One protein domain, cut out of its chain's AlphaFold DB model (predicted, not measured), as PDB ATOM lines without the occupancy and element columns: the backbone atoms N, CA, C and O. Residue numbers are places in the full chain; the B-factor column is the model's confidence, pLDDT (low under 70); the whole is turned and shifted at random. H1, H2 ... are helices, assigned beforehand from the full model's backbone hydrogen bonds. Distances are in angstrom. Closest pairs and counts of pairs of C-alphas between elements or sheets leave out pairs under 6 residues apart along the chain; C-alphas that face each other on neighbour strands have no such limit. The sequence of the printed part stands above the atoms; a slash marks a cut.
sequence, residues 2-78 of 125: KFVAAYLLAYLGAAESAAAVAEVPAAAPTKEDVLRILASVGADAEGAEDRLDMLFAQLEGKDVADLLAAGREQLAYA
ATOM      1  N   LYS A   2     240.638 290.467 431.068       79.00
ATOM      2  CA  LYS A   2     240.107 289.330 431.853       79.00
ATOM      3  C   LYS A   2     239.526 288.186 430.997       79.00
ATOM      4  O   LYS A   2     239.739 287.026 431.313       79.00
ATOM      5  N   PHE A   3     238.866 288.510 429.883       82.06
ATOM      6  CA  PHE A   3     238.228 287.530 428.988       82.06
ATOM      7  C   PHE A   3     239.224 286.627 428.251       82.06
ATOM      8  O   PHE A   3     239.014 285.425 428.177       82.06
ATOM      9  N   VAL A   4     240.337 287.190 427.766       82.06
ATOM     10  CA  VAL A   4     241.403 286.430 427.085       82.06
ATOM     11  C   VAL A   4     242.088 285.476 428.062       82.06
ATOM     12  O   VAL A   4     242.300 284.313 427.743       82.06
ATOM     13  N   ALA A   5     242.383 285.947 429.277       80.69
ATOM     14  CA  ALA A   5     242.980 285.117 430.318       80.69
ATOM     15  C   ALA A   5     242.055 283.959 430.726       80.69
ATOM     16  O   ALA A   5     242.505 282.823 430.812       80.69
ATOM     17  N   ALA A   6     240.761 284.228 430.917       82.88
ATOM     18  CA  ALA A   6     239.781 283.196 431.248       82.88
ATOM     19  C   ALA A   6     239.571 282.190 430.099       82.88
ATOM     20  O   ALA A   6     239.470 280.996 430.359       82.88
ATOM     21  N   TYR A   7     239.587 282.640 428.838       81.75
ATOM     22  CA  TYR A   7     239.554 281.762 427.663       81.75
ATOM     23  C   TYR A   7     240.781 280.842 427.596       81.75
ATOM     24  O   TYR A   7     240.634 279.640 427.407       81.75
ATOM     25  N   LEU A   8     241.986 281.377 427.814       78.88
ATOM     26  CA  LEU A   8     243.214 280.576 427.834       78.88
ATOM     27  C   LEU A   8     243.248 279.594 429.009       78.88
ATOM     28  O   LEU A   8     243.722 278.473 428.856       78.88
ATOM     29  N   LEU A   9     242.713 279.984 430.166       80.81
ATOM     30  CA  LEU A   9     242.612 279.101 431.325       80.81
ATOM     31  C   LEU A   9     241.599 277.973 431.086       80.81
ATOM     32  O   LEU A   9     241.862 276.838 431.463       80.81
ATOM     33  N   ALA A  10     240.486 278.257 430.404       80.56
ATOM     34  CA  ALA A  10     239.544 277.233 429.957       80.56
ATOM     35  C   ALA A  10     240.169 276.306 428.901       80.56
ATOM     36  O   ALA A  10     239.977 275.098 428.961       80.56
ATOM     37  N   TYR A  11     240.957 276.859 427.976       79.06
ATOM     38  CA  TYR A  11     241.666 276.104 426.940       79.06
ATOM     39  C   TYR A  11     242.718 275.151 427.537       79.06
ATOM     40  O   TYR A  11     242.793 273.988 427.152       79.06
ATOM     41  N   LEU A  12     243.490 275.611 428.527       77.38
ATOM     42  CA  LEU A  12     244.468 274.787 429.248       77.38
ATOM     43  C   LEU A  12     243.798 273.806 430.226       77.38
ATOM     44  O   LEU A  12     244.221 272.659 430.336       77.38
ATOM     45  N   GLY A  13     242.727 274.224 430.904       70.81
ATOM     46  CA  GLY A  13     241.974 273.381 431.837       70.81
ATOM     47  C   GLY A  13     241.176 272.270 431.145       70.81
ATOM     48  O   GLY A  13     241.029 271.181 431.700       70.81
ATOM     49  N   ALA A  14     240.718 272.494 429.908       62.50
ATOM     50  CA  ALA A  14     240.135 271.444 429.074       62.50
ATOM     51  C   ALA A  14     241.147 270.314 428.812       62.50
ATOM     52  O   ALA A  14     240.773 269.141 428.879       62.50
ATOM     53  N   ALA A  15     242.430 270.657 428.637       54.97
ATOM     54  CA  ALA A  15     243.515 269.689 428.487       54.97
ATOM     55  C   ALA A  15     243.847 268.928 429.788       54.97
ATOM     56  O   ALA A  15     244.276 267.781 429.717       54.97
ATOM     57  N   GLU A  16     243.625 269.506 430.975       50.66
ATOM     58  CA  GLU A  16     243.826 268.800 432.256       50.66
ATOM     59  C   GLU A  16     242.636 267.915 432.663       50.66
ATOM     60  O   GLU A  16     242.826 266.883 433.307       50.66
ATOM     61  N   SER A  17     241.406 268.272 432.272       47.59
ATOM     62  CA  SER A  17     240.216 267.453 432.561       47.59
ATOM     63  C   SER A  17     240.154 266.161 431.730       47.59
ATOM     64  O   SER A  17     239.558 265.170 432.158       47.59
ATOM     65  N   ALA A  18     240.824 266.144 430.575       46.53
ATOM     66  CA  ALA A  18     241.108 264.950 429.793       46.53
ATOM     67  C   ALA A  18     242.510 264.447 430.158       46.53
ATOM     68  O   ALA A  18     243.497 264.760 429.501       46.53
ATOM     69  N   ALA A  19     242.600 263.692 431.253       38.78
ATOM     70  CA  ALA A  19     243.841 263.101 431.736       38.78
ATOM     71  C   ALA A  19     244.696 262.501 430.595       38.78
ATOM     72  O   ALA A  19     244.295 261.534 429.953       38.78
ATOM     73  N   ALA A  20     245.898 263.064 430.423       41.06
ATOM     74  CA  ALA A  20     247.028 262.541 429.656       41.06
ATOM     75  C   ALA A  20     246.811 262.294 428.150       41.06
ATOM     76  O   ALA A  20     246.501 261.174 427.786       41.06
ATOM     77  N   VAL A  21     247.158 263.256 427.280       35.78
ATOM     78  CA  VAL A  21     247.926 263.016 426.032       35.78
ATOM     79  C   VAL A  21     248.605 264.325 425.593       35.78
ATOM     80  O   VAL A  21     247.987 265.380 425.518       35.78
ATOM     81  N   ALA A  22     249.897 264.227 425.282       47.12
ATOM     82  CA  ALA A  22     250.817 265.285 424.871       47.12
ATOM     83  C   ALA A  22     250.622 265.815 423.433       47.12
ATOM     84  O   ALA A  22     251.584 266.233 422.802       47.12
ATOM     85  N   GLU A  23     249.402 265.838 422.906       47.78
ATOM     86  CA  GLU A  23     249.124 266.409 421.585       47.78
ATOM     87  C   GLU A  23     247.749 267.043 421.595       47.78
ATOM     88  O   GLU A  23     246.792 266.373 421.235       47.78
ATOM     89  N   VAL A  24     247.689 268.299 422.053       51.19
ATOM     90  CA  VAL A  24     246.550 269.232 422.027       51.19
ATOM     91  C   VAL A  24     245.409 268.747 421.129       51.19
ATOM     92  O   VAL A  24     245.423 269.018 419.925       51.19
ATOM     93  N   PRO A  25     244.374 268.098 421.691       67.44
ATOM     94  CA  PRO A  25     243.130 268.011 420.976       67.44
ATOM     95  C   PRO A  25     241.988 268.544 421.838       67.44
ATOM     96  O   PRO A  25     241.941 268.413 423.055       67.44
ATOM     97  N   ALA A  26     240.990 269.027 421.120       56.22
ATOM     98  CA  ALA A  26     239.598 269.049 421.527       56.22
ATOM     99  C   ALA A  26     239.093 270.286 422.286       56.22
ATOM    100  O   ALA A  26     239.343 270.516 423.462       56.22
ATOM    101  N   ALA A  27     238.205 270.950 421.543       57.44
ATOM    102  CA  ALA A  27     237.172 271.889 421.945       57.44
ATOM    103  C   ALA A  27     237.652 273.296 422.306       57.44
ATOM    104  O   ALA A  27     238.211 273.560 423.366       57.44
ATOM    105  N   ALA A  28     237.328 274.233 421.410       63.47
ATOM    106  CA  ALA A  28     237.279 275.642 421.753       63.47
ATOM    107  C   ALA A  28     236.409 275.796 423.018       63.47
ATOM    108  O   ALA A  28     235.263 275.331 423.013       63.47
ATOM    109  N   PRO A  29     236.936 276.396 424.097       73.19
ATOM    110  CA  PRO A  29     236.190 276.542 425.335       73.19
ATOM    111  C   PRO A  29     234.935 277.368 425.078       73.19
ATOM    112  O   PRO A  29     234.947 278.315 424.287       73.19
ATOM    113  N   THR A  30     233.834 276.993 425.718       77.44
ATOM    114  CA  THR A  30     232.543 277.632 425.462       77.44
ATOM    115  C   THR A  30     232.399 278.923 426.266       77.44
ATOM    116  O   THR A  30     233.113 279.162 427.243       77.44
ATOM    117  N   LYS A  31     231.440 279.774 425.883       80.12
ATOM    118  CA  LYS A  31     231.113 280.999 426.635       80.12
ATOM    119  C   LYS A  31     230.790 280.705 428.103       80.12
ATOM    120  O   LYS A  31     231.179 281.475 428.976       80.12
ATOM    121  N   GLU A  32     230.125 279.585 428.380       79.75
ATOM    122  CA  GLU A  32     229.783 279.174 429.745       79.75
ATOM    123  C   GLU A  32     231.021 278.890 430.597       79.75
ATOM    124  O   GLU A  32     231.059 279.266 431.769       79.75
ATOM    125  N   ASP A  33     232.047 278.268 430.017       81.81
ATOM    126  CA  ASP A  33     233.284 277.942 430.732       81.81
ATOM    127  C   ASP A  33     234.042 279.213 431.116       81.81
ATOM    128  O   ASP A  33     234.501 279.363 432.251       81.81
ATOM    129  N   VAL A  34     234.081 280.184 430.202       82.06
ATOM    130  CA  VAL A  34     234.687 281.493 430.459       82.06
ATOM    131  C   VAL A  34     233.920 282.249 431.548       82.06
ATOM    132  O   VAL A  34     234.538 282.826 432.445       82.06
ATOM    133  N   LEU A  35     232.585 282.208 431.530       82.50
ATOM    134  CA  LEU A  35     231.752 282.827 432.564       82.50
ATOM    135  C   LEU A  35     231.920 282.155 433.933       82.50
ATOM    136  O   LEU A  35     232.011 282.860 434.938       82.50
ATOM    137  N   ARG A  36     232.034 280.820 433.994       83.50
ATOM    138  CA  ARG A  36     232.333 280.103 435.248       83.50
ATOM    139  C   ARG A  36     233.671 280.533 435.841       83.50
ATOM    140  O   ARG A  36     233.747 280.756 437.047       83.50
ATOM    141  N   ILE A  37     234.708 280.680 435.017       84.62
ATOM    142  CA  ILE A  37     236.033 281.115 435.482       84.62
ATOM    143  C   ILE A  37     235.986 282.564 435.970       84.62
ATOM    144  O   ILE A  37     236.508 282.865 437.042       84.62
ATOM    145  N   LEU A  38     235.319 283.460 435.238       82.94
ATOM    146  CA  LEU A  38     235.159 284.854 435.661       82.94
ATOM    147  C   LEU A  38     234.396 284.955 436.989       82.94
ATOM    148  O   LEU A  38     234.847 285.663 437.892       82.94
ATOM    149  N   ALA A  39     233.325 284.173 437.152       83.44
ATOM    150  CA  ALA A  39     232.582 284.073 438.404       83.44
ATOM    151  C   ALA A  39     233.442 283.504 439.547       83.44
ATOM    152  O   ALA A  39     233.415 284.033 440.656       83.44
ATOM    153  N   SER A  40     234.256 282.478 439.276       82.88
ATOM    154  CA  SER A  40     235.159 281.879 440.270       82.88
ATOM    155  C   SER A  40     236.245 282.842 440.752       82.88
ATOM    156  O   SER A  40     236.691 282.731 441.890       82.88
ATOM    157  N   VAL A  41     236.689 283.766 439.899       81.75
ATOM    158  CA  VAL A  41     237.726 284.761 440.226       81.75
ATOM    159  C   VAL A  41     237.104 286.049 440.799       81.75
ATOM    160  O   VAL A  41     237.821 286.976 441.169       81.75
ATOM    161  N   GLY A  42     235.771 286.131 440.899       76.00
ATOM    162  CA  GLY A  42     235.066 287.347 441.325       76.00
ATOM    163  C   GLY A  42     235.235 288.507 440.338       76.00
ATOM    164  O   GLY A  42     235.082 289.675 440.697       76.00
ATOM    165  N   ALA A  43     235.603 288.200 439.093       73.88
ATOM    166  CA  ALA A  43     235.700 289.173 438.028       73.88
ATOM    167  C   ALA A  43     234.298 289.423 437.479       73.88
ATOM    168  O   ALA A  43     233.750 288.583 436.771       73.88
ATOM    169  N   ASP A  44     233.745 290.592 437.805       66.56
ATOM    170  CA  ASP A  44     232.439 290.986 437.294       66.56
ATOM    171  C   ASP A  44     232.419 290.955 435.755       66.56
ATOM    172  O   ASP A  44     233.337 291.452 435.085       66.56
ATOM    173  N   ALA A  45     231.400 290.280 435.226       65.44
ATOM    174  CA  ALA A  45     231.180 290.018 433.812       65.44
ATOM    175  C   ALA A  45     230.181 291.019 433.199       65.44
ATOM    176  O   ALA A  45     229.588 290.736 432.158       65.44
ATOM    177  N   GLU A  46     229.976 292.187 433.818       57.38
ATOM    178  CA  GLU A  46     229.197 293.279 433.232       57.38
ATOM    179  C   GLU A  46     229.701 293.617 431.815       57.38
ATOM    180  O   GLU A  46     230.853 294.009 431.598       57.38
ATOM    181  N   GLY A  47     228.830 293.419 430.819       66.56
ATOM    182  CA  GLY A  47     229.153 293.604 429.399       66.56
ATOM    183  C   GLY A  47     230.063 292.520 428.802       66.56
ATOM    184  O   GLY A  47     230.800 292.787 427.849       66.56
ATOM    185  N   ALA A  48     230.068 291.314 429.378       71.00
ATOM    186  CA  ALA A  48     230.858 290.190 428.884       71.00
ATOM    187  C   ALA A  48     230.360 289.644 427.548       71.00
ATOM    188  O   ALA A  48     231.187 289.187 426.772       71.00
ATOM    189  N   GLU A  49     229.058 289.697 427.267       75.19
ATOM    190  CA  GLU A  49     228.472 289.086 426.068       75.19
ATOM    191  C   GLU A  49     229.088 289.665 424.788       75.19
ATOM    192  O   GLU A  49     229.752 288.929 424.064       75.19
ATOM    193  N   ASP A  50     229.041 290.990 424.597       78.88
ATOM    194  CA  ASP A  50     229.616 291.654 423.415       78.88
ATOM    195  C   ASP A  50     231.126 291.409 423.264       78.88
ATOM    196  O   ASP A  50     231.650 291.227 422.162       78.88
ATOM    197  N   ARG A  51     231.858 291.409 424.385       78.62
ATOM    198  CA  ARG A  51     233.314 291.209 424.368       78.62
ATOM    199  C   ARG A  51     233.686 289.761 424.108       78.62
ATOM    200  O   ARG A  51     234.687 289.527 423.438       78.62
ATOM    201  N   LEU A  52     232.925 288.813 424.646       79.88
ATOM    202  CA  LEU A  52     233.092 287.395 424.366       79.88
ATOM    203  C   LEU A  52     232.747 287.129 422.907       79.88
ATOM    204  O   LEU A  52     233.547 286.498 422.231       79.88
ATOM    205  N   ASP A  53     231.647 287.674 422.393       82.50
ATOM    206  CA  ASP A  53     231.272 287.571 420.981       82.50
ATOM    207  C   ASP A  53     232.369 288.083 420.047       82.50
ATOM    208  O   ASP A  53     232.756 287.380 419.114       82.50
ATOM    209  N   MET A  54     232.954 289.249 420.338       82.00
ATOM    210  CA  MET A  54     234.113 289.742 419.585       82.00
ATOM    211  C   MET A  54     235.323 288.804 419.672       82.00
ATOM    212  O   MET A  54     236.019 288.613 418.678       82.00
ATOM    213  N   LEU A  55     235.586 288.222 420.843       81.62
ATOM    214  CA  LEU A  55     236.715 287.316 421.061       81.62
ATOM    215  C   LEU A  55     236.526 286.015 420.272       81.62
ATOM    216  O   LEU A  55     237.431 285.591 419.559       81.62
ATOM    217  N   PHE A  56     235.329 285.432 420.328       81.56
ATOM    218  CA  PHE A  56     234.974 284.249 419.551       81.56
ATOM    219  C   PHE A  56     235.017 284.537 418.049       81.56
ATOM    220  O   PHE A  56     235.669 283.789 417.333       81.56
ATOM    221  N   ALA A  57     234.480 285.664 417.575       83.69
ATOM    222  CA  ALA A  57     234.562 286.050 416.163       83.69
ATOM    223  C   ALA A  57     236.008 286.266 415.670       83.69
ATOM    224  O   ALA A  57     236.322 286.024 414.507       83.69
ATOM    225  N   GLN A  58     236.915 286.728 416.536       80.00
ATOM    226  CA  GLN A  58     238.329 286.912 416.184       80.00
ATOM    227  C   GLN A  58     239.140 285.613 416.174       80.00
ATOM    228  O   GLN A  58     240.181 285.571 415.502       80.00
ATOM    229  N   LEU A  59     238.687 284.612 416.933       75.94
ATOM    230  CA  LEU A  59     239.276 283.277 417.037       75.94
ATOM    231  C   LEU A  59     238.630 282.271 416.075       75.94
ATOM    232  O   LEU A  59     239.244 281.256 415.756       75.94
ATOM    233  N   GLU A  60     237.426 282.550 415.576       73.81
ATOM    234  CA  GLU A  60     236.770 281.759 414.540       73.81
ATOM    235  C   GLU A  60     237.670 281.660 413.300       73.81
ATOM    236  O   GLU A  60     238.044 282.653 412.674       73.81
ATOM    237  N   GLY A  61     238.050 280.427 412.961       69.69
ATOM    238  CA  GLY A  61     238.891 280.132 411.802       69.69
ATOM    239  C   GLY A  61     240.390 280.382 411.989       69.69
ATOM    240  O   GLY A  61     241.125 280.247 411.012       69.69
ATOM    241  N   LYS A  62     240.866 280.715 413.198       74.06
ATOM    242  CA  LYS A  62     242.303 280.795 413.511       74.06
ATOM    243  C   LYS A  62     242.705 279.711 414.499       74.06
ATOM    244  O   LYS A  62     241.981 279.432 415.450       74.06
ATOM    245  N   ASP A  63     243.888 279.141 414.294       75.75
ATOM    246  CA  ASP A  63     244.444 278.183 415.238       75.75
ATOM    247  C   ASP A  63     245.023 278.913 416.459       75.75
ATOM    248  O   ASP A  63     245.886 279.790 416.345       75.75
ATOM    249  N   VAL A  64     244.508 278.584 417.644       76.19
ATOM    250  CA  VAL A  64     244.919 279.209 418.909       76.19
ATOM    251  C   VAL A  64     246.374 278.862 419.241       76.19
ATOM    252  O   VAL A  64     247.069 279.694 419.828       76.19
ATOM    253  N   ALA A  65     246.863 277.684 418.839       75.44
ATOM    254  CA  ALA A  65     248.240 277.270 419.085       75.44
ATOM    255  C   ALA A  65     249.233 278.093 418.247       75.44
ATOM    256  O   ALA A  65     250.231 278.582 418.786       75.44
ATOM    257  N   ASP A  66     248.913 278.339 416.974       75.69
ATOM    258  CA  ASP A  66     249.736 279.166 416.083       75.69
ATOM    259  C   ASP A  66     249.748 280.635 416.524       75.69
ATOM    260  O   ASP A  66     250.802 281.278 416.564       75.69
ATOM    261  N   LEU A  67     248.586 281.168 416.922       75.25
ATOM    262  CA  LEU A  67     248.485 282.523 417.468       75.25
ATOM    263  C   LEU A  67     249.288 282.684 418.759       75.25
ATOM    264  O   LEU A  67     249.877 283.742 418.987       75.25
ATOM    265  N   LEU A  68     249.326 281.654 419.604       76.12
ATOM    266  CA  LEU A  68     250.101 281.685 420.835       76.12
ATOM    267  C   LEU A  68     251.607 281.632 420.547       76.12
ATOM    268  O   LEU A  68     252.365 282.365 421.180       76.12
ATOM    269  N   ALA A  69     252.045 280.819 419.583       74.75
ATOM    270  CA  ALA A  69     253.443 280.762 419.163       74.75
ATOM    271  C   ALA A  69     253.916 282.109 418.587       74.75
ATOM    272  O   ALA A  69     254.893 282.677 419.080       74.75
ATOM    273  N   ALA A  70     253.162 282.675 417.637       73.38
ATOM    274  CA  ALA A  70     253.464 283.976 417.039       73.38
ATOM    275  C   ALA A  70     253.362 285.129 418.056       73.38
ATOM    276  O   ALA A  70     254.176 286.054 418.057       73.38
ATOM    277  N   GLY A  71     252.379 285.071 418.961       71.56
ATOM    278  CA  GLY A  71     252.184 286.070 420.008       71.56
ATOM    279  C   GLY A  71     253.315 286.095 421.037       71.56
ATOM    280  O   GLY A  71     253.701 287.171 421.488       71.56
ATOM    281  N   ARG A  72     253.885 284.935 421.393       67.06
ATOM    282  CA  ARG A  72     255.032 284.855 422.318       67.06
ATOM    283  C   ARG A  72     256.283 285.499 421.734       67.06
ATOM    284  O   ARG A  72     256.986 286.200 422.454       67.06
ATOM    285  N   GLU A  73     256.527 285.303 420.444       64.75
ATOM    286  CA  GLU A  73     257.655 285.923 419.745       64.75
ATOM    287  C   GLU A  73     257.492 287.453 419.657       64.75
ATOM    288  O   GLU A  73     258.425 288.197 419.952       64.75
ATOM    289  N   GLN A  74     256.279 287.937 419.368       67.06
ATOM    290  CA  GLN A  74     255.975 289.374 419.302       67.06
ATOM    291  C   GLN A  74     255.949 290.068 420.677       67.06
ATOM    292  O   GLN A  74     256.343 291.228 420.785       67.06
ATOM    293  N   LEU A  75     255.535 289.380 421.749       60.00
ATOM    294  CA  LEU A  75     255.589 289.920 423.117       60.00
ATOM    295  C   LEU A  75     257.006 289.948 423.697       60.00
ATOM    296  O   LEU A  75     257.299 290.806 424.524       60.00
ATOM    297  N   ALA A  76     257.889 289.045 423.267       59.50
ATOM    298  CA  ALA A  76     259.293 289.077 423.670       59.50
ATOM    299  C   ALA A  76     260.056 290.265 423.049       59.50
ATOM    300  O   ALA A  76     261.038 290.720 423.630       59.50
ATOM    301  N   TYR A  77     259.599 290.785 421.901       52.41
ATOM    302  CA  TYR A  77     260.273 291.867 421.171       52.41
ATOM    303  C   TYR A  77     259.707 293.274 421.450       52.41
ATOM    304  O   TYR A  77     260.311 294.274 421.069       52.41
ATOM    305  N   ALA A  78     258.574 293.379 422.147       46.22
ATOM    306  CA  ALA A  78     257.953 294.655 422.485       46.22
ATOM    307  C   ALA A  78     257.726 294.767 424.004       46.22
ATOM    308  O   ALA A  78     256.672 294.344 424.489       46.22
TER     309      ALA A  78
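This is residues 2 to 78 of the 125 residues of an uncharacterized protein of Digitaria exilis (UniProt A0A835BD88). The longest helix, H1, is crossed at about a right angle by H2, which comes closest to it at Ala 6, while H3 packs on H1 with residues 3 to 4 of H1 alone, and H4 is an arm whose residues 69 to 77, with Ala 78 after them, stick out free. Between H1 and H2 a long loop, residues 18 to 30, swings out past the last residue of H1 and folds back to H2. The printed part has 77 residues with four named helices, in the order H1, H2, H3, H4, and no named strand; the class is all helix. It is only just compact, close to loose, with a radius of gyration of the C-alphas of 13.4 A, and its C-alphas span 35 by 33 by 23 A.

H1, residues 2 to 17, and H2, residues 31 to 40, touch, with the C-alphas of Ala 6 and Val 34 the closest at 5.4 A. Their lines are about perpendicular, at 79 degrees. H3, residues 48 to 59, touches H1 with residues 3 to 4 of H1 alone; the closest C-alphas are those of Phe 3 and Leu 52, 6.9 A apart. H1 and H3 run the same way at a steep tilt of 66 degrees. H2 and H3 are close but not clearly touching, with the C-alphas of Lys 31 and Leu 52 the closest at 7.1 A; they run opposite ways at a steep tilt of 52 degrees. H4, residues 64 to 77, touches no helix: it is apart from H1 and from H2, and H3 and H4 meet only through their link. In H2, H3 and H4 every O i to N i+4 pair is within hydrogen-bond range; in H1, 11 of 12 are.

H1 begins at C-alpha 2, at (240.107, 289.330, 431.853), and measures 21.9 A from first to last C-alpha. H2 measures 14.2 A and H3 16.1 A. H3 begins at C-alpha 48, at (230.858, 290.190, 428.884). H4 measures 20.0 A and ends at C-alpha 77, at (260.273, 291.867, 421.171).

The two C-alphas farthest apart, those of Ala 22 and Glu 46, are 36.3 A apart. The printed part has no cut. The link from H1 to H2, 13 residues, is long; that from H2 to H3, 7 residues, is short; that from H3 to H4, 4 residues, is tight. Without residues 69 to 78, which stand free, the body has 67 residues and spans 36 by 26 by 16 A. The mean pLDDT of the printed part is 70.7, and 27 residues are under 70: residues 14 to 28, 44 to 47, 61, and 72 to 78.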